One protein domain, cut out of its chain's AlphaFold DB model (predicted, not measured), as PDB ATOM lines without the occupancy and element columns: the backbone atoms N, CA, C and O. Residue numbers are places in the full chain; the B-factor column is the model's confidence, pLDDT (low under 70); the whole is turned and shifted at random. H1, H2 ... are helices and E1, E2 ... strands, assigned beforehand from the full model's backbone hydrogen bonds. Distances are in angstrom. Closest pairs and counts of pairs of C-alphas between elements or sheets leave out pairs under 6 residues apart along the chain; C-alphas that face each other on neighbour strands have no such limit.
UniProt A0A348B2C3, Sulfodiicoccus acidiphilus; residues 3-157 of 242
ATOM      1  N   PHE A   3     -38.125   7.435  33.787       97.62
ATOM      2  CA  PHE A   3     -37.951   7.340  32.343       97.62
ATOM      3  C   PHE A   3     -37.194   6.062  32.007       97.62
ATOM      4  O   PHE A   3     -36.067   5.872  32.463       97.62
ATOM      5  N   LEU A   4     -37.829   5.163  31.254       97.75
ATOM      6  CA  LEU A   4     -37.274   3.840  30.970       97.75
ATOM      7  C   LEU A   4     -36.666   3.754  29.573       97.75
ATOM      8  O   LEU A   4     -35.648   3.092  29.405       97.75
ATOM      9  N   GLU A   5     -37.313   4.368  28.584       97.75
ATOM     10  CA  GLU A   5     -36.944   4.221  27.178       97.75
ATOM     11  C   GLU A   5     -37.550   5.348  26.338       97.75
ATOM     12  O   GLU A   5     -38.686   5.768  26.590       97.75
ATOM     13  N   PHE A   6     -36.799   5.778  25.327       97.56
ATOM     14  CA  PHE A   6     -37.243   6.658  24.252       97.56
ATOM     15  C   PHE A   6     -36.890   5.994  22.921       97.56
ATOM     16  O   PHE A   6     -35.757   5.550  22.739       97.56
ATOM     17  N   GLU A   7     -37.854   5.931  22.011       97.50
ATOM     18  CA  GLU A   7     -37.687   5.424  20.647       97.50
ATOM     19  C   GLU A   7     -37.928   6.592  19.681       97.50
ATOM     20  O   GLU A   7     -39.053   7.100  19.593       97.50
ATOM     21  N   ASP A   8     -36.870   7.040  19.001       96.06
ATOM     22  CA  ASP A   8     -36.942   8.077  17.973       96.06
ATOM     23  C   ASP A   8     -37.376   7.526  16.608       96.06
ATOM     24  O   ASP A   8     -37.381   6.320  16.367       96.06
ATOM     25  N   MET A   9     -37.759   8.429  15.702       96.56
ATOM     26  CA  MET A   9     -38.253   8.085  14.363       96.56
ATOM     27  C   MET A   9     -37.219   8.353  13.254       96.56
ATOM     28  O   MET A   9     -37.591   8.456  12.084       96.56
ATOM     29  N   GLY A  10     -35.931   8.488  13.590       97.62
ATOM     30  CA  GLY A  10     -34.839   8.652  12.625       97.62
ATOM     31  C   GLY A  10     -34.614  10.077  12.109       97.62
ATOM     32  O   GLY A  10     -33.753  10.288  11.254       97.62
ATOM     33  N   TRP A  11     -35.347  11.073  12.607       98.38
ATOM     34  CA  TRP A  11     -35.194  12.467  12.186       98.38
ATOM     35  C   TRP A  11     -35.669  13.449  13.259       98.38
ATOM     36  O   TRP A  11     -36.414  13.078  14.166       98.38
ATOM     37  N   GLY A  12     -35.263  14.708  13.114       98.50
ATOM     38  CA  GLY A  12     -35.791  15.830  13.882       98.50
ATOM     39  C   GLY A  12     -35.618  17.157  13.152       98.50
ATOM     40  O   GLY A  12     -35.121  17.199  12.021       98.50
ATOM     41  N   TRP A  13     -36.023  18.250  13.784       98.56
ATOM     42  CA  TRP A  13     -35.944  19.587  13.212       98.56
ATOM     43  C   TRP A  13     -35.631  20.649  14.265       98.56
ATOM     44  O   TRP A  13     -35.872  20.455  15.442       98.56
ATOM     45  N   THR A  14     -35.088  21.776  13.824       98.50
ATOM     46  CA  THR A  14     -34.893  22.986  14.632       98.50
ATOM     47  C   THR A  14     -35.356  24.164  13.798       98.50
ATOM     48  O   THR A  14     -35.096  24.189  12.593       98.50
ATOM     49  N   ALA A  15     -36.033  25.135  14.399       96.12
ATOM     50  CA  ALA A  15     -36.486  26.324  13.697       96.12
ATOM     51  C   ALA A  15     -36.290  27.612  14.498       96.12
ATOM     52  O   ALA A  15     -36.329  27.631  15.727       96.12
ATOM     53  N   VAL A  16     -36.153  28.714  13.767       94.69
ATOM     54  CA  VAL A  16     -36.353  30.060  14.312       94.69
ATOM     55  C   VAL A  16     -37.736  30.515  13.873       94.69
ATOM     56  O   VAL A  16     -38.001  30.615  12.671       94.69
ATOM     57  N   LEU A  17     -38.619  30.753  14.840       91.44
ATOM     58  CA  LEU A  17     -39.988  31.207  14.605       91.44
ATOM     59  C   LEU A  17     -40.076  32.727  14.816       91.44
ATOM     60  O   LEU A  17     -39.515  33.216  15.798       91.44
ATOM     61  N   PRO A  18     -40.795  33.472  13.953       89.12
ATOM     62  CA  PRO A  18     -40.940  34.914  14.111       89.12
ATOM     63  C   PRO A  18     -41.466  35.321  15.492       89.12
ATOM     64  O   PRO A  18     -42.490  34.804  15.946       89.12
ATOM     65  N   GLY A  19     -40.785  36.262  16.147       88.44
ATOM     66  CA  GLY A  19     -41.171  36.779  17.464       88.44
ATOM     67  C   GLY A  19     -40.972  35.805  18.634       88.44
ATOM     68  O   GLY A  19     -41.544  36.027  19.704       88.44
ATOM     69  N   PHE A  20     -40.196  34.728  18.460       91.19
ATOM     70  CA  PHE A  20     -39.922  33.738  19.505       91.19
ATOM     71  C   PHE A  20     -38.419  33.479  19.697       91.19
ATOM     72  O   PHE A  20     -37.635  33.538  18.753       91.19
ATOM     73  N   GLY A  21     -38.019  33.195  20.940       93.75
ATOM     74  CA  GLY A  21     -36.623  32.979  21.336       93.75
ATOM     75  C   GLY A  21     -35.970  34.178  22.039       93.75
ATOM     76  O   GLY A  21     -36.475  35.300  22.042       93.75
ATOM     77  N   LEU A  22     -34.811  33.936  22.656       95.88
ATOM     78  CA  LEU A  22     -34.042  34.907  23.450       95.88
ATOM     79  C   LEU A  22     -33.734  36.223  22.710       95.88
ATOM     80  O   LEU A  22     -33.663  37.289  23.331       95.88
ATOM     81  N   LEU A  23     -33.494  36.142  21.400       94.44
ATOM     82  CA  LEU A  23     -33.048  37.244  20.548       94.44
ATOM     83  C   LEU A  23     -34.113  37.699  19.542       94.44
ATOM     84  O   LEU A  23     -33.755  38.409  18.612       94.44
ATOM     85  N   ALA A  24     -35.385  37.335  19.737       89.44
ATOM     86  CA  ALA A  24     -36.476  37.612  18.795       89.44
ATOM     87  C   ALA A  24     -36.629  39.093  18.393       89.44
ATOM     88  O   ALA A  24     -37.041  39.392  17.283       89.44
ATOM     89  N   ASP A  25     -36.276  40.033  19.273       83.44
ATOM     90  CA  ASP A  25     -36.374  41.475  18.992       83.44
ATOM     91  C   ASP A  25     -35.053  42.084  18.486       83.44
ATOM     92  O   ASP A  25     -34.834  43.295  18.574       83.44
ATOM     93  N   GLU A  26     -34.110  41.258  18.031       83.62
ATOM     94  CA  GLU A  26     -32.759  41.691  17.688       83.62
ATOM     95  C   GLU A  26     -32.403  41.455  16.220       83.62
ATOM     96  O   GLU A  26     -32.936  40.572  15.554       83.62
ATOM     97  N   GLY A  27     -31.425  42.215  15.710       73.94
ATOM     98  CA  GLY A  27     -31.029  42.193  14.294       73.94
ATOM     99  C   GLY A  27     -30.582  40.829  13.746       73.94
ATOM    100  O   GLY A  27     -30.503  40.665  12.533       73.94
ATOM    101  N   TYR A  28     -30.313  39.852  14.618       68.75
ATOM    102  CA  TYR A  28     -29.993  38.469  14.250       68.75
ATOM    103  C   TYR A  28     -31.214  37.680  13.761       68.75
ATOM    104  O   TYR A  28     -31.064  36.788  12.929       68.75
ATOM    105  N   THR A  29     -32.406  38.005  14.266       69.69
ATOM    106  CA  THR A  29     -33.678  37.399  13.847       69.69
ATOM    107  C   THR A  29     -34.506  38.353  13.006       69.69
ATOM    108  O   THR A  29     -35.319  37.879  12.228       69.69
ATOM    109  N   SER A  30     -34.263  39.669  13.049       66.50
ATOM    110  CA  SER A  30     -35.113  40.646  12.351       66.50
ATOM    111  C   SER A  30     -35.338  40.364  10.854       66.50
ATOM    112  O   SER A  30     -36.470  40.522  10.397       66.50
ATOM    113  N   PRO A  31     -34.342  39.917  10.055       66.50
ATOM    114  CA  PRO A  31     -34.618  39.505   8.679       66.50
ATOM    115  C   PRO A  31     -35.556  38.289   8.590       66.50
ATOM    116  O   PRO A  31     -36.390  38.244   7.696       66.50
ATOM    117  N   VAL A  32     -35.459  37.338   9.524       68.75
ATOM    118  CA  VAL A  32     -36.339  36.157   9.656       68.75
ATOM    119  C   VAL A  32     -37.738  36.580  10.113       68.75
ATOM    120  O   VAL A  32     -38.728  36.148   9.532       68.75
ATOM    121  N   ASP A  33     -37.852  37.494  11.077       67.50
ATOM    122  CA  ASP A  33     -39.145  38.013  11.545       67.50
ATOM    123  C   ASP A  33     -39.942  38.680  10.413       67.50
ATOM    124  O   ASP A  33     -41.171  38.609  10.379       67.50
ATOM    125  N   LEU A  34     -39.242  39.291   9.452       60.72
ATOM    126  CA  LEU A  34     -39.834  39.938   8.279       60.72
ATOM    127  C   LEU A  34     -39.997  39.002   7.066       60.72
ATOM    128  O   LEU A  34     -40.879  39.244   6.242       60.72
ATOM    129  N   ALA A  35     -39.167  37.961   6.931       65.62
ATOM    130  CA  ALA A  35     -39.137  37.068   5.763       65.62
ATOM    131  C   ALA A  35     -39.757  35.674   5.995       65.62
ATOM    132  O   ALA A  35     -39.961  34.938   5.027       65.62
ATOM    133  N   GLY A  36     -40.090  35.309   7.235       71.06
ATOM    134  CA  GLY A  36     -40.627  33.998   7.617       71.06
ATOM    135  C   GLY A  36     -39.606  33.095   8.330       71.06
ATOM    136  O   GLY A  36     -38.435  33.448   8.429       71.06
ATOM    137  N   PRO A  37     -40.035  31.928   8.852       87.12
ATOM    138  CA  PRO A  37     -39.212  31.089   9.726       87.12
ATOM    139  C   PRO A  37     -38.001  30.471   9.011       87.12
ATOM    140  O   PRO A  37     -38.059  30.149   7.823       87.12
ATOM    141  N   ALA A  38     -36.932  30.213   9.767       92.44
ATOM    142  CA  ALA A  38     -35.800  29.394   9.326       92.44
ATOM    143  C   ALA A  38     -35.940  27.962   9.857       92.44
ATOM    144  O   ALA A  38     -36.422  27.777  10.969       92.44
ATOM    145  N   LEU A  39     -35.508  26.958   9.086       95.88
ATOM    146  CA  LEU A  39     -35.643  25.538   9.430       95.88
ATOM    147  C   LEU A  39     -34.348  24.772   9.143       95.88
ATOM    148  O   LEU A  39     -33.755  24.901   8.069       95.88
ATOM    149  N   LYS A  40     -33.957  23.902  10.071       97.62
ATOM    150  CA  LYS A  40     -32.907  22.900   9.903       97.62
ATOM    151  C   LYS A  40     -33.475  21.510  10.157       97.62
ATOM    152  O   LYS A  40     -34.113  21.281  11.178       97.62
ATOM    153  N   LEU A  41     -33.222  20.581   9.239       98.44
ATOM    154  CA  LEU A  41     -33.564  19.170   9.411       98.44
ATOM    155  C   LEU A  41     -32.341  18.385   9.876       98.44
ATOM    156  O   LEU A  41     -31.232  18.600   9.383       98.44
ATOM    157  N   TRP A  42     -32.576  17.446  10.783       98.69
ATOM    158  CA  TRP A  42     -31.573  16.558  11.346       98.69
ATOM    159  C   TRP A  42     -31.876  15.119  10.953       98.69
ATOM    160  O   TRP A  42     -33.000  14.645  11.113       98.69
ATOM    161  N   ASN A  43     -30.859  14.405  10.480       98.50
ATOM    162  CA  ASN A  43     -30.931  12.965  10.262       98.50
ATOM    163  C   ASN A  43     -30.386  12.237  11.493       98.50
ATOM    164  O   ASN A  43     -29.263  12.515  11.921       98.50
ATOM    165  N   VAL A  44     -31.145  11.290  12.039       98.12
ATOM    166  CA  VAL A  44     -30.748  10.540  13.235       98.12
ATOM    167  C   VAL A  44     -30.354   9.131  12.845       98.12
ATOM    168  O   VAL A  44     -31.105   8.394  12.211       98.12
ATOM    169  N   LYS A  45     -29.144   8.745  13.238       95.31
ATOM    170  CA  LYS A  45     -28.653   7.382  13.053       95.31
ATOM    171  C   LYS A  45     -27.668   7.034  14.152       95.31
ATOM    172  O   LYS A  45     -26.762   7.825  14.428       95.31
ATOM    173  N   GLU A  46     -27.832   5.843  14.731       93.44
ATOM    174  CA  GLU A  46     -26.917   5.279  15.737       93.44
ATOM    175  C   GLU A  46     -26.719   6.228  16.935       93.44
ATOM    176  O   GLU A  46     -25.599   6.541  17.329       93.44
ATOM    177  N   GLY A  47     -27.823   6.749  17.485       94.56
ATOM    178  CA  GLY A  47     -27.788   7.622  18.663       94.56
ATOM    179  C   GLY A  47     -27.163   9.001  18.418       94.56
ATOM    180  O   GLY A  47     -26.705   9.646  19.357       94.56
ATOM    181  N   THR A  48     -27.090   9.452  17.166       96.81
ATOM    182  CA  THR A  48     -26.500  10.747  16.803       96.81
ATOM    183  C   THR A  48     -27.372  11.460  15.773       96.81
ATOM    184  O   THR A  48     -27.663  10.895  14.714       96.81
ATOM    185  N   ALA A  49     -27.743  12.706  16.060       97.94
ATOM    186  CA  ALA A  49     -28.379  13.629  15.129       97.94
ATOM    187  C   ALA A  49     -27.304  14.352  14.305       97.94
ATOM    188  O   ALA A  49     -26.302  14.817  14.851       97.94
ATOM    189  N   ARG A  50     -27.487  14.428  12.985       98.50
ATOM    190  CA  ARG A  50     -26.527  15.036  12.056       98.50
ATOM    191  C   ARG A  50     -27.194  16.044  11.135       98.50
ATOM    192  O   ARG A  50     -28.266  15.762  10.597       98.50
ATOM    193  N   ALA A  51     -26.533  17.174  10.919       98.31
ATOM    194  CA  ALA A  51     -26.957  18.204   9.980       98.31
ATOM    195  C   ALA A  51     -25.759  19.053   9.525       98.31
ATOM    196  O   ALA A  51     -24.721  19.090  10.185       98.31
ATOM    197  N   LYS A  52     -25.913  19.747   8.393       98.00
ATOM    198  CA  LYS A  52     -24.923  20.701   7.877       98.00
ATOM    199  C   LYS A  52     -25.331  22.133   8.228       98.00
ATOM    200  O   LYS A  52     -26.484  22.510   7.992       98.00
ATOM    201  N   PHE A  53     -24.391  22.909   8.758       97.06
ATOM    202  CA  PHE A  53     -24.536  24.318   9.128       97.06
ATOM    203  C   PHE A  53     -23.453  25.122   8.410       97.06
ATOM    204  O   PHE A  53     -22.279  25.003   8.759       97.06
ATOM    205  N   GLY A  54     -23.827  25.894   7.387       95.56
ATOM    206  CA  GLY A  54     -22.863  26.523   6.485       95.56
ATOM    207  C   GLY A  54     -21.831  25.526   5.951       95.56
ATOM    208  O   GLY A  54     -22.174  24.548   5.279       95.56
ATOM    209  N   GLU A  55     -20.563  25.762   6.269       94.19
ATOM    210  CA  GLU A  55     -19.434  24.920   5.865       94.19
ATOM    211  C   GLU A  55     -19.206  23.701   6.772       94.19
ATOM    212  O   GLU A  55     -18.483  22.790   6.374       94.19
ATOM    213  N   LEU A  56     -19.837  23.650   7.950       97.19
ATOM    214  CA  LEU A  56     -19.557  22.661   8.993       97.19
ATOM    215  C   LEU A  56     -20.560  21.505   9.013       97.19
ATOM    216  O   LEU A  56     -21.777  21.689   8.888       97.19
ATOM    217  N   SER A  57     -20.044  20.309   9.264       98.06
ATOM    218  CA  SER A  57     -20.806  19.093   9.520       98.06
ATOM    219  C   SER A  57     -20.923  18.892  11.031       98.06
ATOM    220  O   SER A  57     -19.928  18.718  11.737       98.06
ATOM    221  N   VAL A  58     -22.156  18.925  11.541       98.19
ATOM    222  CA  VAL A  58     -22.448  18.830  12.976       98.19
ATOM    223  C   VAL A  58     -23.007  17.450  13.318       98.19
ATOM    224  O   VAL A  58     -23.943  16.969  12.675       98.19
ATOM    225  N   ARG A  59     -22.467  16.840  14.376       97.06
ATOM    226  CA  ARG A  59     -22.896  15.573  14.987       97.06
ATOM    227  C   ARG A  59     -23.198  15.762  16.474       97.06
ATOM    228  O   ARG A  59     -22.295  15.924  17.290       97.06
ATOM    229  N   LEU A  60     -24.471  15.666  16.839       96.12
ATOM    230  CA  LEU A  60     -24.932  15.745  18.223       96.12
ATOM    231  C   LEU A  60     -25.308  14.354  18.740       96.12
ATOM    232  O   LEU A  60     -26.223  13.737  18.187       96.12
ATOM    233  N   PRO A  61     -24.643  13.837  19.789       95.44
ATOM    234  CA  PRO A  61     -25.151  12.687  20.524       95.44
ATOM    235  C   PRO A  61     -26.559  12.993  21.037       95.44
ATOM    236  O   PRO A  61     -26.775  14.039  21.652       95.44
ATOM    237  N   ILE A  62     -27.513  12.099  20.785       95.69
ATOM    238  CA  ILE A  62     -28.885  12.299  21.257       95.69
ATOM    239  C   ILE A  62     -28.999  11.857  22.714       95.69
ATOM    240  O   ILE A  62     -28.454  10.830  23.123       95.69
ATOM    241  N   SER A  63     -29.754  12.619  23.493       95.38
ATOM    242  CA  SER A  63     -30.172  12.264  24.848       95.38
ATOM    243  C   SER A  63     -31.650  12.618  24.976       95.38
ATOM    244  O   SER A  63     -31.965  13.659  25.551       95.38
ATOM    245  N   PRO A  64     -32.550  11.787  24.424       97.12
ATOM    246  CA  PRO A  64     -33.941  12.169  24.264       97.12
ATOM    247  C   PRO A  64     -34.671  12.432  25.584       97.12
ATOM    248  O   PRO A  64     -34.431  11.743  26.582       97.12
ATOM    249  N   PHE A  65     -35.579  13.406  25.571       97.81
ATOM    250  CA  PHE A  65     -36.397  13.807  26.719       97.81
ATOM    251  C   PHE A  65     -37.684  14.522  26.258       97.81
ATOM    252  O   PHE A  65     -37.757  14.958  25.107       97.81
ATOM    253  N   PRO A  66     -38.719  14.636  27.113       98.06
ATOM    254  CA  PRO A  66     -39.863  15.504  26.849       98.06
ATOM    255  C   PRO A  66     -39.606  16.930  27.363       98.06
ATOM    256  O   PRO A  66     -39.314  17.112  28.549       98.06
ATOM    257  N   GLY A  67     -39.790  17.930  26.511       98.00
ATOM    258  CA  GLY A  67     -39.912  19.337  26.881       98.00
ATOM    259  C   GLY A  67     -41.167  19.587  27.715       98.00
ATOM    260  O   GLY A  67     -41.095  20.115  28.831       98.00
ATOM    261  N   VAL A  68     -42.310  19.041  27.274       98.31
ATOM    262  CA  VAL A  68     -43.595  19.140  27.981       98.31
ATOM    263  C   VAL A  68     -43.903  17.881  28.783       98.31
ATOM    264  O   VAL A  68     -44.251  16.827  28.243       98.31
ATOM    265  N   ILE A  69     -43.912  17.999  30.110       98.19
ATOM    266  CA  ILE A  69     -44.383  16.939  31.008       98.19
ATOM    267  C   ILE A  69     -45.012  17.523  32.276       98.19
ATOM    268  O   ILE A  69     -44.404  18.318  32.990       98.19
ATOM    269  N   GLY A  70     -46.254  17.141  32.582       97.50
ATOM    270  CA  GLY A  70     -46.998  17.791  33.660       97.50
ATOM    271  C   GLY A  70     -48.250  17.062  34.139       97.50
ATOM    272  O   GLY A  70     -48.707  16.079  33.557       97.50
ATOM    273  N   THR A  71     -48.814  17.567  35.231       97.44
ATOM    274  CA  THR A  71     -50.124  17.172  35.792       97.44
ATOM    275  C   THR A  71     -51.095  18.351  35.748       97.44
ATOM    276  O   THR A  71     -50.670  19.475  35.532       97.44
ATOM    277  N   ALA A  72     -52.397  18.178  35.960       96.75
ATOM    278  CA  ALA A  72     -53.312  19.323  35.970       96.75
ATOM    279  C   ALA A  72     -53.100  20.251  37.179       96.75
ATOM    280  O   ALA A  72     -52.852  19.804  38.304       96.75
ATOM    281  N   LEU A  73     -53.265  21.551  36.927       96.25
ATOM    282  CA  LEU A  73     -53.299  22.614  37.932       96.25
ATOM    283  C   LEU A  73     -54.557  22.522  38.818       96.25
ATOM    284  O   LEU A  73     -55.580  21.989  38.381       96.25
ATOM    285  N   PRO A  74     -54.521  23.077  40.046       94.56
ATOM    286  CA  PRO A  74     -55.702  23.139  40.913       94.56
ATOM    287  C   PRO A  74     -56.766  24.108  40.375       94.56
ATOM    288  O   PRO A  74     -57.963  23.922  40.603       94.56
ATOM    289  N   SER A  75     -56.330  25.147  39.662       94.94
ATOM    290  CA  SER A  75     -57.196  26.151  39.052       94.94
ATOM    291  C   SER A  75     -57.935  25.573  37.846       94.94
ATOM    292  O   SER A  75     -57.345  24.914  36.993       94.94
ATOM    293  N   LYS A  76     -59.237  25.851  37.740       92.00
ATOM    294  CA  LYS A  76     -60.031  25.483  36.559       92.00
ATOM    295  C   LYS A  76     -59.732  26.443  35.410       92.00
ATOM    296  O   LYS A  76     -59.672  27.649  35.625       92.00
ATOM    297  N   GLY A  77     -59.624  25.924  34.192       90.75
ATOM    298  CA  GLY A  77     -59.454  26.745  32.994       90.75
ATOM    299  C   GLY A  77     -58.690  26.030  31.891       90.75
ATOM    300  O   GLY A  77     -58.312  24.866  32.030       90.75
ATOM    301  N   ARG A  78     -58.473  26.748  30.787       90.19
ATOM    302  CA  ARG A  78     -57.531  26.356  29.737       90.19
ATOM    303  C   ARG A  78     -56.230  27.104  29.979       90.19
ATOM    304  O   ARG A  78     -56.235  28.330  30.030       90.19
ATOM    305  N   PHE A  79     -55.143  26.365  30.118       92.50
ATOM    306  CA  PHE A  79     -53.808  26.926  30.265       92.50
ATOM    307  C   PHE A  79     -53.014  26.592  29.008       92.50
ATOM    308  O   PHE A  79     -53.095  25.467  28.518       92.50
ATOM    309  N   SER A  80     -52.289  27.579  28.476       93.25
ATOM    310  CA  SER A  80     -51.306  27.325  27.420       93.25
ATOM    311  C   SER A  80     -50.265  26.331  27.932       93.25
ATOM    312  O   SER A  80     -49.888  26.402  29.104       93.25
ATOM    313  N   THR A  81     -49.810  25.429  27.065       90.44
ATOM    314  CA  THR A  81     -48.719  24.502  27.379       90.44
ATOM    315  C   THR A  81     -47.356  25.182  27.341       90.44
ATOM    316  O   THR A  81     -46.461  24.662  27.981       90.44
ATOM    317  N   ILE A  82     -47.220  26.342  26.682       91.94
ATOM    318  CA  ILE A  82     -45.937  27.036  26.452       91.94
ATOM    319  C   ILE A  82     -45.217  27.449  27.751       91.94
ATOM    320  O   ILE A  82     -44.028  27.190  27.864       91.94
ATOM    321  N   PRO A  83     -45.851  28.122  28.733       93.88
ATOM    322  CA  PRO A  83     -45.136  28.499  29.948       93.88
ATOM    323  C   PRO A  83     -45.121  27.353  30.980       93.88
ATOM    324  O   PRO A  83     -46.201  26.874  31.356       93.88
ATOM    325  N   PRO A  84     -43.951  26.975  31.533       95.88
ATOM    326  CA  PRO A  84     -43.888  26.062  32.668       95.88
ATOM    327  C   PRO A  84     -44.494  26.681  33.927       95.88
ATOM    328  O   PRO A  84     -44.676  27.902  34.048       95.88
ATOM    329  N   ARG A  85     -44.857  25.808  34.865       96.44
ATOM    330  CA  ARG A  85     -45.578  26.118  36.103       96.44
ATOM    331  C   ARG A  85     -45.223  25.127  37.204       96.44
ATOM    332  O   ARG A  85     -44.473  24.173  37.008       96.44
ATOM    333  N   GLU A  86     -45.822  25.313  38.372       96.44
ATOM    334  CA  GLU A  86     -45.639  24.446  39.533       96.44
ATOM    335  C   GLU A  86     -46.049  22.979  39.278       96.44
ATOM    336  O   GLU A  86     -45.597  22.071  39.969       96.44
ATOM    337  N   ASN A  87     -46.883  22.717  38.267       96.44
ATOM    338  CA  ASN A  87     -47.310  21.379  37.840       96.44
ATOM    339  C   ASN A  87     -46.374  20.716  36.810       96.44
ATOM    340  O   ASN A  87     -46.731  19.653  36.289       96.44
ATOM    341  N   GLY A  88     -45.233  21.331  36.489       97.31
ATOM    342  CA  GLY A  88     -44.402  20.984  35.337       97.31
ATOM    343  C   GLY A  88     -44.830  21.787  34.108       97.31
ATOM    344  O   GLY A  88     -44.874  23.014  34.152       97.31
ATOM    345  N   GLY A  89     -45.182  21.104  33.020       97.00
ATOM    346  CA  GLY A  89     -45.492  21.739  31.736       97.00
ATOM    347  C   GLY A  89     -44.259  21.768  30.843       97.00
ATOM    348  O   GLY A  89     -43.494  20.806  30.878       97.00
ATOM    349  N   ASN A  90     -44.097  22.829  30.052       98.06
ATOM    350  CA  ASN A  90     -42.975  23.000  29.130       98.06
ATOM    351  C   ASN A  90     -41.698  23.427  29.861       98.06
ATOM    352  O   ASN A  90     -41.442  24.616  30.038       98.06
ATOM    353  N   MET A  91     -40.994  22.459  30.440       97.75
ATOM    354  CA  MET A  91     -39.823  22.718  31.277       97.75
ATOM    355  C   MET A  91     -38.526  22.744  30.476       97.75
ATOM    356  O   MET A  91     -37.579  23.379  30.933       97.75
ATOM    357  N   ASP A  92     -38.461  22.010  29.364       98.12
ATOM    358  CA  ASP A  92     -37.302  21.976  28.461       98.12
ATOM    359  C   ASP A  92     -35.984  21.655  29.181       98.12
ATOM    360  O   ASP A  92     -34.918  22.204  28.912       98.12
ATOM    361  N   ILE A  93     -36.054  20.725  30.139       97.12
ATOM    362  CA  ILE A  93     -34.899  20.266  30.918       97.12
ATOM    363  C   ILE A  93     -34.342  18.997  30.271       97.12
ATOM    364  O   ILE A  93     -34.818  17.890  30.541       97.12
ATOM    365  N   LYS A  94     -33.254  19.141  29.505       95.62
ATOM    366  CA  LYS A  94     -32.580  18.033  28.792       95.62
ATOM    367  C   LYS A  94     -32.112  16.870  29.672       95.62
ATOM    368  O   LYS A  94     -31.822  15.775  29.196       95.62
ATOM    369  N   HIS A  95     -32.034  17.095  30.982       95.75
ATOM    370  CA  HIS A  95     -31.649  16.089  31.973       95.75
ATOM    371  C   HIS A  95     -32.791  15.145  32.389       95.75
ATOM    372  O   HIS A  95     -32.550  14.221  33.173       95.75
ATOM    373  N   LEU A  96     -34.014  15.347  31.878       96.56
ATOM    374  CA  LEU A  96     -35.177  14.466  32.062       96.56
ATOM    375  C   LEU A  96     -35.180  13.300  31.058       96.56
ATOM    376  O   LEU A  96     -36.165  13.029  30.375       96.56
ATOM    377  N   ASN A  97     -34.052  12.601  30.979       95.56
ATOM    378  CA  ASN A  97     -33.785  11.523  30.030       95.56
ATOM    379  C   ASN A  97     -33.877  10.131  30.692       95.56
ATOM    380  O   ASN A  97     -34.203  10.005  31.878       95.56
ATOM    381  N   THR A  98     -33.613   9.069  29.923       95.62
ATOM    382  CA  THR A  98     -33.610   7.674  30.407       95.62
ATOM    383  C   THR A  98     -32.794   7.510  31.692       95.62
ATOM    384  O   THR A  98     -31.636   7.906  31.770       95.62
ATOM    385  N   GLY A  99     -33.390   6.872  32.702       94.88
ATOM    386  CA  GLY A  99     -32.784   6.651  34.017       94.88
ATOM    387  C   GLY A  99     -33.047   7.768  35.031       94.88
ATOM    388  O   GLY A  99     -32.898   7.537  36.234       94.88
ATOM    389  N   SER A 100     -33.501   8.946  34.593       96.94
ATOM    390  CA  SER A 100     -33.920  10.008  35.508       96.94
ATOM    391  C   SER A 100     -35.279   9.708  36.161       96.94
ATOM    392  O   SER A 100     -36.086   8.892  35.691       96.94
ATOM    393  N   LYS A 101     -35.542  10.364  37.297       97.69
ATOM    394  CA  LYS A 101     -36.810  10.281  38.032       97.69
ATOM    395  C   LYS A 101     -37.369  11.671  38.274       97.69
ATOM    396  O   LYS A 101     -36.752  12.437  38.998       97.69
ATOM    397  N   LEU A 102     -38.560  11.952  37.754       98.12
ATOM    398  CA  LEU A 102     -39.294  13.201  37.961       98.12
ATOM    399  C   LEU A 102     -40.429  13.021  38.976       98.12
ATOM    400  O   LEU A 102     -41.237  12.092  38.876       98.12
ATOM    401  N   TYR A 103     -40.540  13.938  39.923       98.38
ATOM    402  CA  TYR A 103     -41.637  14.058  40.869       98.38
ATOM    403  C   TYR A 103     -42.440  15.307  40.519       98.38
ATOM    404  O   TYR A 103     -41.896  16.406  40.500       98.38
ATOM    405  N   LEU A 104     -43.733  15.120  40.256       98.25
ATOM    406  CA  LEU A 104     -44.678  16.202  39.995       98.25
ATOM    407  C   LEU A 104     -45.727  16.253  41.113       98.25
ATOM    408  O   LEU A 104     -46.174  15.191  41.573       98.25
ATOM    409  N   PRO A 105     -46.125  17.452  41.569       97.62
ATOM    410  CA  PRO A 105     -47.185  17.595  42.556       97.62
ATOM    411  C   PRO A 105     -48.542  17.166  41.980       97.62
ATOM    412  O   PRO A 105     -48.889  17.470  40.846       97.62
ATOM    413  N   VAL A 106     -49.353  16.474  42.784       97.44
ATOM    414  CA  VAL A 106     -50.713  16.069  42.395       97.44
ATOM    415  C   VAL A 106     -51.718  17.026  43.029       97.44
ATOM    416  O   VAL A 106     -52.105  16.844  44.184       97.44
ATOM    417  N   PHE A 107     -52.141  18.038  42.273       96.38
ATOM    418  CA  PHE A 107     -53.096  19.047  42.747       96.38
ATOM    419  C   PHE A 107     -54.558  18.606  42.653       96.38
ATOM    420  O   PHE A 107     -55.388  19.016  43.461       96.38
ATOM    421  N   VAL A 108     -54.876  17.744  41.686       96.12
ATOM    422  CA  VAL A 108     -56.233  17.237  41.451       96.12
ATOM    423  C   VAL A 108     -56.273  15.714  41.510       96.12
ATOM    424  O   VAL A 108     -55.284  15.025  41.237       96.12
ATOM    425  N   ARG A 109     -57.436  15.152  41.864       95.69
ATOM    426  CA  ARG A 109     -57.634  13.696  41.879       95.69
ATOM    427  C   ARG A 109     -57.322  13.115  40.496       95.69
ATOM    428  O   ARG A 109     -57.807  13.611  39.489       95.69
ATOM    429  N   GLY A 110     -56.543  12.036  40.479       95.69
ATOM    430  CA  GLY A 110     -56.133  11.360  39.246       95.69
ATOM    431  C   GLY A 110     -54.936  12.000  38.545       95.69
ATOM    432  O   GLY A 110     -54.473  11.438  37.560       95.69
ATOM    433  N   ALA A 111     -54.414  13.124  39.057       97.12
ATOM    434  CA  ALA A 111     -53.304  13.907  38.511       97.12
ATOM    435  C   ALA A 111     -53.543  14.515  37.118       97.12
ATOM    436  O   ALA A 111     -53.082  15.624  36.890       97.12
ATOM    437  N   MET A 112     -54.281  13.848  36.224       96.06
ATOM    438  CA  MET A 112     -54.508  14.265  34.834       96.06
ATOM    439  C   MET A 112     -53.175  14.509  34.112       96.06
ATOM    440  O   MET A 112     -52.903  15.598  33.619       96.06
ATOM    441  N   PHE A 113     -52.314  13.495  34.158       96.81
ATOM    442  CA  PHE A 113     -50.971  13.530  33.589       96.81
ATOM    443  C   PHE A 113     -50.989  13.673  32.058       96.81
ATOM    444  O   PHE A 113     -51.774  13.000  31.388       96.81
ATOM    445  N   SER A 114     -50.081  14.490  31.525       96.12
ATOM    446  CA  SER A 114     -49.815  14.646  30.092       96.12
ATOM    447  C   SER A 114     -48.318  14.791  29.812       96.12
ATOM    448  O   SER A 114     -47.568  15.311  30.641       96.12
ATOM    449  N   ILE A 115     -47.905  14.368  28.619       97.81
ATOM    450  CA  ILE A 115     -46.525  14.417  28.129       97.81
ATOM    451  C   ILE A 115     -46.518  14.633  26.612       97.81
ATOM    452  O   ILE A 115     -47.415  14.138  25.925       97.81
ATOM    453  N   GLY A 116     -45.528  15.355  26.103       97.19
ATOM    454  CA  GLY A 116     -45.317  15.610  24.682       97.19
ATOM    455  C   GLY A 116     -44.022  16.384  24.451       97.19
ATOM    456  O   GLY A 116     -43.180  16.424  25.343       97.19
ATOM    457  N   ASP A 117     -43.916  16.989  23.267       98.00
ATOM    458  CA  ASP A 117     -42.827  17.902  22.895       98.00
ATOM    459  C   ASP A 117     -41.444  17.275  23.072       98.00
ATOM    460  O   ASP A 117     -40.705  17.574  23.996       98.00
ATOM    461  N   THR A 118     -41.158  16.227  22.306       98.31
ATOM    462  CA  THR A 118     -39.950  15.432  22.533       98.31
ATOM    463  C   THR A 118     -38.762  15.951  21.751       98.31
ATOM    464  O   THR A 118     -38.837  16.129  20.538       98.31
ATOM    465  N   HIS A 119     -37.635  16.107  22.439       98.62
ATOM    466  CA  HIS A 119     -36.406  16.664  21.887       98.62
ATOM    467  C   HIS A 119     -35.335  15.569  21.847       98.62
ATOM    468  O   HIS A 119     -35.137  14.839  22.819       98.62
ATOM    469  N   LEU A 120     -34.624  15.435  20.728       98.12
ATOM    470  CA  LEU A 120     -33.478  14.525  20.579       98.12
ATOM    471  C   LEU A 120     -32.226  15.067  21.269       98.12
ATOM    472  O   LEU A 120     -31.446  14.306  21.844       98.12
ATOM    473  N   ALA A 121     -32.027  16.377  21.172       97.06
ATOM    474  CA  ALA A 121     -30.914  17.120  21.740       97.06
ATOM    475  C   ALA A 121     -31.340  18.578  21.945       97.06
ATOM    476  O   ALA A 121     -32.135  19.103  21.168       97.06
ATOM    477  N   GLN A 122     -30.802  19.216  22.979       98.00
ATOM    478  CA  GLN A 122     -31.048  20.615  23.310       98.00
ATOM    479  C   GLN A 122     -29.837  21.162  24.072       98.00
ATOM    480  O   GLN A 122     -29.236  20.438  24.873       98.00
ATOM    481  N   GLY A 123     -29.501  22.428  23.841       97.19
ATOM    482  CA  GLY A 123     -28.590  23.188  24.689       97.19
ATOM    483  C   GLY A 123     -29.319  23.774  25.901       97.19
ATOM    484  O   GLY A 123     -30.540  23.969  25.880       97.19
ATOM    485  N   ASP A 124     -28.595  24.067  26.978       97.06
ATOM    486  CA  ASP A 124     -29.215  24.752  28.116       97.06
ATOM    487  C   ASP A 124     -29.698  26.154  27.713       97.06
ATOM    488  O   ASP A 124     -28.934  26.995  27.235       97.06
ATOM    489  N   GLY A 125     -30.990  26.398  27.942       96.06
ATOM    490  CA  GLY A 125     -31.674  27.657  27.660       96.06
ATOM    491  C   GLY A 125     -32.395  27.736  26.316       96.06
ATOM    492  O   GLY A 125     -33.047  28.753  26.102       96.06
ATOM    493  N   GLU A 126     -32.286  26.715  25.451       97.75
ATOM    494  CA  GLU A 126     -33.080  26.578  24.212       97.75
ATOM    495  C   GLU A 126     -33.215  27.914  23.459       97.75
ATOM    496  O   GLU A 126     -34.291  28.463  23.222       97.75
ATOM    497  N   VAL A 127     -32.066  28.535  23.196       97.62
ATOM    498  CA  VAL A 127     -32.023  29.990  23.036       97.62
ATOM    499  C   VAL A 127     -32.782  30.502  21.818       97.62
ATOM    500  O   VAL A 127     -33.219  31.651  21.862       97.62
ATOM    501  N   CYS A 128     -32.963  29.701  20.760       96.31
ATOM    502  CA  CYS A 128     -33.766  30.071  19.585       96.31
ATOM    503  C   CYS A 128     -35.243  29.672  19.692       96.31
ATOM    504  O   CYS A 128     -36.009  29.921  18.762       96.31
ATOM    505  N   GLY A 129     -35.631  29.090  20.826       96.00
ATOM    506  CA  GLY A 129     -36.982  28.647  21.142       96.00
ATOM    507  C   GLY A 129     -37.345  27.262  20.612       96.00
ATOM    508  O   GLY A 129     -38.486  26.856  20.755       96.00
ATOM    509  N   THR A 130     -36.431  26.553  19.953       97.94
ATOM    510  CA  THR A 130     -36.656  25.139  19.623       97.94
ATOM    511  C   THR A 130     -35.384  24.339  19.823       97.94
ATOM    512  O   THR A 130     -34.265  24.869  19.738       97.94
ATOM    513  N   ALA A 131     -35.555  23.048  20.055       98.31
ATOM    514  CA  ALA A 131     -34.493  22.075  20.200       98.31
ATOM    515  C   ALA A 131     -34.253  21.320  18.879       98.31
ATOM    516  O   ALA A 131     -34.513  21.816  17.781       98.31
ATOM    517  N   VAL A 132     -33.713  20.102  18.960       98.62
ATOM    518  CA  VAL A 132     -33.877  19.102  17.897       98.62
ATOM    519  C   VAL A 132     -35.197  18.368  18.141       98.62
ATOM    520  O   VAL A 132     -35.223  17.271  18.698       98.62
ATOM    521  N   GLU A 133     -36.288  18.997  17.734       98.69
ATOM    522  CA  GLU A 133     -37.667  18.533  17.853       98.69
ATOM    523  C   GLU A 133     -37.908  17.248  17.064       98.69
ATOM    524  O   GLU A 133     -37.550  17.159  15.886       98.69
ATOM    525  N   ALA A 134     -38.548  16.246  17.663       98.25
ATOM    526  CA  ALA A 134     -38.835  14.993  16.971       98.25
ATOM    527  C   ALA A 134     -40.038  14.241  17.546       98.25
ATOM    528  O   ALA A 134     -40.263  14.265  18.751       98.25
ATOM    529  N   PRO A 135     -40.783  13.484  16.723       97.06
ATOM    530  CA  PRO A 135     -41.758  12.529  17.234       97.06
ATOM    531  C   PRO A 135     -41.052  11.333  17.889       97.06
ATOM    532  O   PRO A 135     -40.085  10.802  17.342       97.06
ATOM    533  N   MET A 136     -41.565  10.865  19.031       97.00
ATOM    534  CA  MET A 136     -41.010   9.710  19.746       97.00
ATOM    535  C   MET A 136     -42.086   8.852  20.409       97.00
ATOM    536  O   MET A 136     -43.193   9.314  20.700       97.00
ATOM    537  N   ARG A 137     -41.739   7.600  20.719       97.88
ATOM    538  CA  ARG A 137     -42.457   6.794  21.717       97.88
ATOM    539  C   ARG A 137     -41.688   6.809  23.028       97.88
ATOM    540  O   ARG A 137     -40.469   6.669  23.041       97.88
ATOM    541  N   ILE A 138     -42.416   6.949  24.132       97.56
ATOM    542  CA  ILE A 138     -41.830   7.063  25.468       97.56
ATOM    543  C   ILE A 138     -42.387   5.957  26.354       97.56
ATOM    544  O   ILE A 138     -43.604   5.780  26.464       97.56
ATOM    545  N   LYS A 139     -41.498   5.242  27.041       98.25
ATOM    546  CA  LYS A 139     -41.857   4.272  28.074       98.25
ATOM    547  C   LYS A 139     -41.538   4.841  29.448       98.25
ATOM    548  O   LYS A 139     -40.389   5.137  29.774       98.25
ATOM    549  N   LEU A 140     -42.567   4.945  30.282       97.88
ATOM    550  CA  LEU A 140     -42.475   5.507  31.626       97.88
ATOM    551  C   LEU A 140     -42.990   4.517  32.664       97.88
ATOM    552  O   LEU A 140     -43.947   3.780  32.422       97.88
ATOM    553  N   ARG A 141     -42.426   4.577  33.871       98.25
ATOM    554  CA  ARG A 141     -43.047   4.018  35.076       98.25
ATOM    555  C   ARG A 141     -43.619   5.145  35.926       98.25
ATOM    556  O   ARG A 141     -42.904   6.059  36.347       98.25
ATOM    557  N   VAL A 142     -44.910   5.063  36.228       97.75
ATOM    558  CA  VAL A 142     -45.620   6.056  37.043       97.75
ATOM    559  C   VAL A 142     -46.040   5.419  38.363       97.75
ATOM    560  O   VAL A 142     -46.713   4.397  38.380       97.75
ATOM    561  N   ASN A 143     -45.643   6.048  39.469       97.19
ATOM    562  CA  ASN A 143     -46.002   5.648  40.827       97.19
ATOM    563  C   ASN A 143     -46.601   6.846  41.563       97.19
ATOM    564  O   ASN A 143     -46.198   7.987  41.331       97.19
ATOM    565  N   VAL A 144     -47.517   6.580  42.493       97.25
ATOM    566  CA  VAL A 144     -48.076   7.607  43.378       97.25
ATOM    567  C   VAL A 144     -47.322   7.591  44.700       97.25
ATOM    568  O   VAL A 144     -47.376   6.609  45.437       97.25
ATOM    569  N   VAL A 145     -46.674   8.706  45.034       97.19
ATOM    570  CA  VAL A 145     -46.013   8.901  46.329       97.19
ATOM    571  C   VAL A 145     -46.938   9.705  47.236       97.19
ATOM    572  O   VAL A 145     -47.344  10.820  46.908       97.19
ATOM    573  N   LYS A 146     -47.318   9.137  48.381       96.19
ATOM    574  CA  LYS A 146     -48.148   9.833  49.371       96.19
ATOM    575  C   LYS A 146     -47.267  10.696  50.268       96.19
ATOM    576  O   LYS A 146     -46.183  10.274  50.642       96.19
ATOM    577  N   ARG A 147     -47.774  11.876  50.649       93.38
ATOM    578  CA  ARG A 147     -47.119  12.793  51.604       93.38
ATOM    579  C   ARG A 147     -45.685  13.191  51.198       93.38
ATOM    580  O   ARG A 147     -44.838  13.362  52.060       93.38
ATOM    581  N   ALA A 148     -45.434  13.367  49.896       92.88
ATOM    582  CA  ALA A 148     -44.120  13.752  49.372       92.88
ATOM    583  C   ALA A 148     -43.686  15.185  49.749       92.88
ATOM    584  O   ALA A 148     -42.504  15.488  49.713       92.88
ATOM    585  N   GLY A 149     -44.631  16.072  50.087       93.62
ATOM    586  CA  GLY A 149     -44.330  17.428  50.569       93.62
ATOM    587  C   GLY A 149     -43.823  18.418  49.512       93.62
ATOM    588  O   GLY A 149     -43.518  19.550  49.866       93.62
ATOM    589  N   ILE A 150     -43.763  18.028  48.235       96.50
ATOM    590  CA  ILE A 150     -43.333  18.908  47.141       96.50
ATOM    591  C   ILE A 150     -44.470  19.815  46.659       96.50
ATOM    592  O   ILE A 150     -45.636  19.408  46.638       96.50
ATOM    593  N   ARG A 151     -44.121  21.042  46.264       95.12
ATOM    594  CA  ARG A 151     -45.039  22.016  45.646       95.12
ATOM    595  C   ARG A 151     -44.670  22.363  44.207       95.12
ATOM    596  O   ARG A 151     -45.503  22.916  43.508       95.12
ATOM    597  N   GLU A 152     -43.467  21.991  43.790       96.75
ATOM    598  CA  GLU A 152     -42.892  22.232  42.471       96.75
ATOM    599  C   GLU A 152     -42.191  20.953  41.992       96.75
ATOM    600  O   GLU A 152     -41.988  20.031  42.800       96.75
ATOM    601  N   PRO A 153     -41.843  20.858  40.698       97.69
ATOM    602  CA  PRO A 153     -41.124  19.715  40.162       97.69
ATOM    603  C   PRO A 153     -39.788  19.480  40.874       97.69
ATOM    604  O   PRO A 153     -39.049  20.405  41.196       97.69
ATOM    605  N   LEU A 154     -39.457  18.210  41.083       97.31
ATOM    606  CA  LEU A 154     -38.149  17.771  41.566       97.31
ATOM    607  C   LEU A 154     -37.708  16.589  40.722       97.31
ATOM    608  O   LEU A 154     -38.511  15.689  40.478       97.31
ATOM    609  N   PHE A 155     -36.443  16.533  40.313       96.88
ATOM    610  CA  PHE A 155     -35.930  15.378  39.584       96.88
ATOM    611  C   PHE A 155     -34.587  14.881  40.116       96.88
ATOM    612  O   PHE A 155     -33.815  15.615  40.726       96.88
ATOM    613  N   VAL A 156     -34.333  13.593  39.899       96.50
ATOM    614  CA  VAL A 156     -33.065  12.915  40.179       96.50
ATOM    615  C   VAL A 156     -32.510  12.435  38.846       96.50
ATOM    616  O   VAL A 156     -33.223  11.766  38.102       96.50
ATOM    617  N   THR A 157     -31.252  12.750  38.550       94.12
ATOM    618  CA  THR A 157     -30.570  12.346  37.313       94.12
ATOM    619  C   THR A 157     -29.172  11.809  37.621       94.12
ATOM    620  O   THR A 157     -28.587  12.155  38.647       94.12
TER     621      THR A 157
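What this domain is: This is residues 3 to 157 of the 242 residues of a protein of Sulfodiicoccus acidiphilus (UniProt A0A348B2C3). Two sheet-built parts stand one beyond the other along the longest axis: at one end a curled, strongly twisted wall of four antiparallel strands, E2 to E5, and beyond it a small sandwich in which the sheet E7, E6, E9 faces the two-stranded sheet E1, E10, its strands crossed. A short strand pair, E8 and E11, lies on the far side of that sandwich from the wall, the small helix H1 sits past the ends of E2 and E3, and the long link of residues 120 to 135 runs between wall and sandwich. The printed part has 155 residues with one named helix and eleven named strands, in the order E1 E2 H1 E3 E4 E5 E6 E7 E8 E9 E10 E11, and the four sheets are antiparallel. The class is mostly strand, though under half of the residues, 65, are in named elements. The whole is compact, with a radius of gyration of the C-alphas of 17.2 A and spans of 54 by 37 by 20 A.

How they stand to each other: E1, residues 3 to 8, is the antiparallel neighbour of E10, residues 136 to 141, at 169 degrees, with N 7 and O 137 2.9 A apart, within hydrogen-bond range. E1 runs on at 88 degrees, across a break of 2 residues, into E2, residues 11 to 16. E2 is antiparallel to E3, residues 38 to 45, at 159 degrees, with N 14 and O 40 2.9 A apart. H1, residues 30 to 35, is not on their sheet; its closest C-alpha pair with E3 is Val 32 and Ala 38, 6.8 A apart. In H1 every O i to N i+4 pair is within hydrogen-bond range. E3 and E4, residues 48 to 53, form a hairpin, with N 50 and O 43 2.8 A apart. E4 and E5, residues 56 to 61, form the next hairpin, with N 60 and O 49 2.8 A apart. E3, E4 and E5 make a meander, each strand the antiparallel neighbour of the one before. The pairing is staggered: E3 pairs with E2 over residues 38 to 43 and with E4 over residues 43 to 45. E6, residues 65 to 70, is apart from E5. It forms a hairpin with E7, residues 88 to 90, where N 89 and O 69 are 2.9 A apart. On its other side E6 is antiparallel to E9, residues 114 to 119, with N 67 and O 117 2.7 A apart. This sheet and the sheet E1 E10 form a sandwich, two sheets face to face, in which the parts that face each other are 9.9 A centre to centre and the strands of the one stand at 47 degrees to those of the other. The closest C-alphas of E9 and E10 are those of Thr 118 and Met 136, 6.5 A apart. E8, residues 101 to 103, is antiparallel to E11, residues 154 to 156, with N 103 and O 154 2.7 A apart. E2 and E9 are only just apart, at 8.1 A.

Where its parts are: E1 begins at C-alpha 3, (-37.951, 7.340, 32.343), and is 14.4 A long. E2 measures 17.8 A, H1 8.5 A, and E3, the longest strand by residues, 23.4 A, ending at C-alpha 45, (-28.653, 7.382, 13.053). E4 is 15.7 A, E5 16.2 A, E6 13.3 A, E7 6.7 A, E8 6.8 A, E9 15.8 A and E10 16.5 A. E11 is 7.2 A and ends at C-alpha 156, (-33.065, 12.915, 40.179).

The domain as a whole: The C-alphas of Glu 55 and Arg 147, the two farthest apart, are 54.8 A from each other. The printed part has no cut. The long links are E2 to H1, E6 to E7, E9 to E10 and E10 to E11. Mean pLDDT of the printed part is 94.3; residues 28 to 35 are under 70.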